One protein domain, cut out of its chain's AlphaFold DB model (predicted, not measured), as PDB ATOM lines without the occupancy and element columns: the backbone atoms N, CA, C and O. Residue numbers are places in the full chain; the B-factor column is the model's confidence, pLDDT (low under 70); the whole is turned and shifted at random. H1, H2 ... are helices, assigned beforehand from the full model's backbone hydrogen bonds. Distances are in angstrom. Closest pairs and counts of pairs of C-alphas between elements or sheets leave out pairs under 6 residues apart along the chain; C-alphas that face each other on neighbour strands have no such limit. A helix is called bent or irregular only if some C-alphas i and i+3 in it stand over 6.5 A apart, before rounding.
ATOM      1  N   LYS A   2     197.641 222.874 349.328       80.19
ATOM      2  CA  LYS A   2     197.409 222.771 347.869       80.19
ATOM      3  C   LYS A   2     198.156 221.615 347.191       80.19
ATOM      4  O   LYS A   2     197.600 220.954 346.332       80.19
ATOM      5  N   ILE A   3     199.381 221.327 347.629       84.38
ATOM      6  CA  ILE A   3     200.146 220.199 347.094       84.38
ATOM      7  C   ILE A   3     199.549 218.826 347.414       84.38
ATOM      8  O   ILE A   3     199.543 217.963 346.550       84.38
ATOM      9  N   LEU A   4     199.011 218.641 348.621       83.12
ATOM     10  CA  LEU A   4     198.348 217.397 349.010       83.12
ATOM     11  C   LEU A   4     197.067 217.209 348.200       83.12
ATOM     12  O   LEU A   4     196.805 216.110 347.735       83.12
ATOM     13  N   PHE A   5     196.316 218.290 347.972       87.00
ATOM     14  CA  PHE A   5     195.155 218.250 347.089       87.00
ATOM     15  C   PHE A   5     195.532 217.807 345.678       87.00
ATOM     16  O   PHE A   5     194.919 216.871 345.194       87.00
ATOM     17  N   GLU A   6     196.550 218.401 345.041       85.25
ATOM     18  CA  GLU A   6     196.941 217.983 343.684       85.25
ATOM     19  C   GLU A   6     197.416 216.520 343.640       85.25
ATOM     20  O   GLU A   6     197.085 215.810 342.699       85.25
ATOM     21  N   ILE A   7     198.130 216.040 344.670       85.31
ATOM     22  CA  ILE A   7     198.556 214.629 344.768       85.31
ATOM     23  C   ILE A   7     197.350 213.687 344.901       85.31
ATOM     24  O   ILE A   7     197.324 212.632 344.274       85.31
ATOM     25  N   PHE A   8     196.360 214.049 345.721       85.06
ATOM     26  CA  PHE A   8     195.211 213.189 346.021       85.06
ATOM     27  C   PHE A   8     193.967 213.480 345.173       85.06
ATOM     28  O   PHE A   8     192.918 212.867 345.373       85.06
ATOM     29  N   LYS A   9     194.067 214.395 344.207       87.56
ATOM     30  CA  LYS A   9     192.965 214.814 343.338       87.56
ATOM     31  C   LYS A   9     192.383 213.644 342.554       87.56
ATOM     32  O   LYS A   9     191.166 213.510 342.477       87.56
ATOM     33  N   GLU A  10     193.247 212.773 342.037       85.19
ATOM     34  CA  GLU A  10     192.850 211.557 341.314       85.19
ATOM     35  C   GLU A  10     192.073 210.568 342.197       85.19
ATOM     36  O   GLU A  10     191.240 209.817 341.702       85.19
ATOM     37  N   PHE A  11     192.280 210.617 343.516       86.12
ATOM     38  CA  PHE A  11     191.572 209.795 344.502       86.12
ATOM     39  C   PHE A  11     190.305 210.474 345.051       86.12
ATOM     40  O   PHE A  11     189.705 209.983 346.005       86.12
ATOM     41  N   GLY A  12     189.887 211.601 344.465       85.94
ATOM     42  CA  GLY A  12     188.663 212.308 344.843       85.94
ATOM     43  C   GLY A  12     188.822 213.286 346.007       85.94
ATOM     44  O   GLY A  12     187.851 213.540 346.720       85.94
ATOM     45  N   ALA A  13     190.021 213.841 346.222       86.62
ATOM     46  CA  ALA A  13     190.216 214.897 347.214       86.62
ATOM     47  C   ALA A  13     189.279 216.094 346.961       86.62
ATOM     48  O   ALA A  13     189.201 216.619 345.849       86.62
ATOM     49  N   ASP A  14     188.588 216.549 348.008       84.75
ATOM     50  CA  ASP A  14     187.677 217.693 347.925       84.75
ATOM     51  C   ASP A  14     188.467 219.010 347.932       84.75
ATOM     52  O   ASP A  14     189.235 219.305 348.853       84.75
ATOM     53  N   SER A  15     188.251 219.837 346.909       84.94
ATOM     54  CA  SER A  15     188.869 221.161 346.799       84.94
ATOM     55  C   SER A  15     188.400 222.118 347.899       84.94
ATOM     56  O   SER A  15     189.113 223.069 348.228       84.94
ATOM     57  N   LYS A  16     187.241 221.857 348.516       84.00
ATOM     58  CA  LYS A  16     186.714 222.637 349.645       84.00
ATOM     59  C   LYS A  16     187.386 222.305 350.981       84.00
ATOM     60  O   LYS A  16     187.243 223.076 351.927       84.00
ATOM     61  N   SER A  17     188.165 221.225 351.059       81.69
ATOM     62  CA  SER A  17     188.900 220.810 352.265       81.69
ATOM     63  C   SER A  17     190.351 221.312 352.293       81.69
ATOM     64  O   SER A  17     191.198 220.756 352.985       81.69
ATOM     65  N   LEU A  18     190.663 222.364 351.528       81.50
ATOM     66  CA  LEU A  18     192.003 222.959 351.433       81.50
ATOM     67  C   LEU A  18     192.396 223.860 352.614       81.50
ATOM     68  O   LEU A  18     193.534 224.336 352.644       81.50
ATOM     69  N   ASP A  19     191.465 224.132 353.528       80.56
ATOM     70  CA  ASP A  19     191.667 224.981 354.702       80.56
ATOM     71  C   ASP A  19     192.325 224.216 355.865       80.56
ATOM     72  O   ASP A  19     192.075 223.033 356.077       80.56
ATOM     73  N   ALA A  20     193.166 224.912 356.634       74.44
ATOM     74  CA  ALA A  20     193.946 224.352 357.734       74.44
ATOM     75  C   ALA A  20     193.052 223.990 358.920       74.44
ATOM     76  O   ALA A  20     193.375 223.079 359.676       74.44
ATOM     77  N   ALA A  21     191.937 224.708 359.068       80.75
ATOM     78  CA  ALA A  21     190.964 224.518 360.132       80.75
ATOM     79  C   ALA A  21     189.792 223.606 359.718       80.75
ATOM     80  O   ALA A  21     188.753 223.602 360.379       80.75
ATOM     81  N   TYR A  50     206.291 211.806 362.997       81.31
ATOM     82  CA  TYR A  50     207.053 212.795 362.245       81.31
ATOM     83  C   TYR A  50     206.695 214.197 362.722       81.31
ATOM     84  O   TYR A  50     205.558 214.498 363.094       81.31
ATOM     85  N   THR A  51     207.673 215.085 362.679       86.06
ATOM     86  CA  THR A  51     207.455 216.518 362.840       86.06
ATOM     87  C   THR A  51     206.858 217.105 361.559       86.06
ATOM     88  O   THR A  51     207.052 216.593 360.453       86.06
ATOM     89  N   LEU A  52     206.172 218.248 361.676       80.38
ATOM     90  CA  LEU A  52     205.676 218.981 360.503       80.38
ATOM     91  C   LEU A  52     206.799 219.309 359.501       80.38
ATOM     92  O   LEU A  52     206.560 219.354 358.296       80.38
ATOM     93  N   GLN A  53     208.019 219.541 359.996       80.88
ATOM     94  CA  GLN A  53     209.173 219.879 359.170       80.88
ATOM     95  C   GLN A  53     209.661 218.679 358.352       80.88
ATOM     96  O   GLN A  53     209.922 218.837 357.161       80.88
ATOM     97  N   GLU A  54     209.741 217.493 358.954       85.12
ATOM     98  CA  GLU A  54     210.087 216.252 358.245       85.12
ATOM     99  C   GLU A  54     209.038 215.922 357.179       85.12
ATOM    100  O   GLU A  54     209.387 215.639 356.032       85.12
ATOM    101  N   MET A  55     207.749 216.077 357.508       82.31
ATOM    102  CA  MET A  55     206.665 215.922 356.534       82.31
ATOM    103  C   MET A  55     206.804 216.916 355.374       82.31
ATOM    104  O   MET A  55     206.676 216.540 354.209       82.31
ATOM    105  N   GLN A  56     207.102 218.185 355.668       81.19
ATOM    106  CA  GLN A  56     207.300 219.206 354.641       81.19
ATOM    107  C   GLN A  56     208.499 218.892 353.734       81.19
ATOM    108  O   GLN A  56     208.437 219.180 352.541       81.19
ATOM    109  N   GLN A  57     209.576 218.319 354.277       82.00
ATOM    110  CA  GLN A  57     210.762 217.930 353.509       82.00
ATOM    111  C   GLN A  57     210.513 216.726 352.596       82.00
ATOM    112  O   GLN A  57     211.097 216.665 351.515       82.00
ATOM    113  N   GLY A  58     209.654 215.790 353.011       80.31
ATOM    114  CA  GLY A  58     209.285 214.620 352.210       80.31
ATOM    115  C   GLY A  58     208.308 214.923 351.068       80.31
ATOM    116  O   GLY A  58     208.193 214.131 350.132       80.31
ATOM    117  N   LEU A  59     207.604 216.059 351.114       83.38
ATOM    118  CA  LEU A  59     206.685 216.451 350.050       83.38
ATOM    119  C   LEU A  59     207.451 216.960 348.815       83.38
ATOM    120  O   LEU A  59     208.409 217.724 348.950       83.38
ATOM    121  N   PRO A  60     207.021 216.591 347.591       81.88
ATOM    122  CA  PRO A  60     207.613 217.125 346.366       81.88
ATOM    123  C   PRO A  60     207.402 218.644 346.267       81.88
ATOM    124  O   PRO A  60     206.645 219.236 347.031       81.88
ATOM    125  N   ASN A  61     208.024 219.318 345.297       80.44
ATOM    126  CA  ASN A  61     207.609 220.689 344.991       80.44
ATOM    127  C   ASN A  61     206.294 220.678 344.204       80.44
ATOM    128  O   ASN A  61     206.104 219.863 343.301       80.44
ATOM    129  N   LEU A  62     205.418 221.651 344.475       76.06
ATOM    130  CA  LEU A  62     204.131 221.801 343.778       76.06
ATOM    131  C   LEU A  62     204.305 221.887 342.251       76.06
ATOM    132  O   LEU A  62     203.492 221.371 341.491       76.06
ATOM    133  N   TRP A  63     205.399 222.508 341.809       72.00
ATOM    134  CA  TRP A  63     205.747 222.635 340.397       72.00
ATOM    135  C   TRP A  63     206.069 221.291 339.731       72.00
ATOM    136  O   TRP A  63     205.749 221.094 338.562       72.00
ATOM    137  N   ASP A  64     206.670 220.357 340.467       77.38
ATOM    138  CA  ASP A  64     207.039 219.042 339.936       77.38
ATOM    139  C   ASP A  64     205.814 218.125 339.820       77.38
ATOM    140  O   ASP A  64     205.704 217.370 338.855       77.38
ATOM    141  N   VAL A  65     204.858 218.249 340.749       72.56
ATOM    142  CA  VAL A  65     203.549 217.571 340.689       72.56
ATOM    143  C   VAL A  65     202.749 218.070 339.483       72.56
ATOM    144  O   VAL A  65     202.307 217.273 338.660       72.56
ATOM    145  N   TYR A  66     202.654 219.392 339.313       72.25
ATOM    146  CA  TYR A  66     201.912 220.012 338.211       72.25
ATOM    147  C   TYR A  66     202.462 219.642 336.822       72.25
ATOM    148  O   TYR A  66     201.699 219.388 335.893       72.25
ATOM    149  N   LYS A  67     203.793 219.567 336.667       71.00
ATOM    150  CA  LYS A  67     204.423 219.138 335.406       71.00
ATOM    151  C   LYS A  67     204.041 217.717 335.004       71.00
ATOM    152  O   LYS A  67     203.814 217.476 333.819       71.00
ATOM    153  N   LYS A  68     204.025 216.794 335.974       68.38
ATOM    154  CA  LYS A  68     203.683 215.387 335.742       68.38
ATOM    155  C   LYS A  68     202.229 215.250 335.297       68.38
ATOM    156  O   LYS A  68     201.988 214.627 334.268       68.38
ATOM    157  N   ASP A  69     201.308 215.886 336.019       65.50
ATOM    158  CA  ASP A  69     199.865 215.846 335.738       65.50
ATOM    159  C   ASP A  69     199.534 216.400 334.340       65.50
ATOM    160  O   ASP A  69     198.854 215.777 333.530       65.50
ATOM    161  N   GLN A  70     200.131 217.538 333.984       65.62
ATOM    162  CA  GLN A  70     199.870 218.204 332.705       65.62
ATOM    163  C   GLN A  70     200.679 217.637 331.523       65.62
ATOM    164  O   GLN A  70     200.659 218.220 330.438       65.62
ATOM    165  N   LYS A  71     201.437 216.540 331.716       62.62
ATOM    166  CA  LYS A  71     202.379 215.972 330.723       62.62
ATOM    167  C   LYS A  71     203.244 217.049 330.051       62.62
ATOM    168  O   LYS A  71     203.547 216.978 328.858       62.62
ATOM    169  N   ILE A  72     203.624 218.081 330.809       56.78
ATOM    170  CA  ILE A  72     204.392 219.207 330.276       56.78
ATOM    171  C   ILE A  72     205.823 218.723 330.085       56.78
ATOM    172  O   ILE A  72     206.634 218.729 331.011       56.78
ATOM    173  N   VAL A  73     206.140 218.345 328.849       46.91
ATOM    174  CA  VAL A  73     207.518 218.161 328.404       46.91
ATOM    175  C   VAL A  73     208.166 219.540 328.382       46.91
ATOM    176  O   VAL A  73     207.982 220.336 327.458       46.91
TER     177      VAL A  73
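Overview. This is residues 2 to 21 and 50 to 73 of the 275 residues of the protein "Replication protein" of Paenibacillus sp. FSL R5-808 (UniProt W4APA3). Two short helices, H1 and H3, lie side by side, and residues 50 to 58, which hold H2, stick out from this pair. The printed part has 44 residues with three named helices in the order H1, H2, H3 and no named strand; its class is all helix. It is loose, with a radius of gyration of the C-alphas of 11.9 A and spans of 34 by 24 by 14 A.

Along the chain. H1, residues 2 to 11, begins at C-alpha 2 (197.409, 222.771, 347.869) and is 14.6 A long; it is irregular, with C-alphas 7 and 10 7.3 A apart. H2, residues 52 to 58, is 10.0 A long. H3, residues 62 to 69, is 10.9 A long and ends at C-alpha 69 (199.865, 215.846, 335.738).

Arrangement. H1 and H3 touch; their closest C-alphas, of Ile 3 and Leu 62, are 5.4 A apart. They run the same way at a shallow tilt of 24 degrees. H2 is apart from both H1 and H3. Each O i to N i+4 pair is within hydrogen-bond range in H2 and H3, and 4 of 6 in H1.

Size, cuts and confidence. Residues 22 to 49 are not printed; C-alphas 21 and 50 are 20.0 A apart across this cut. The link from H2 to H3 is tight. Residues 68 to 73 have pLDDT under 70.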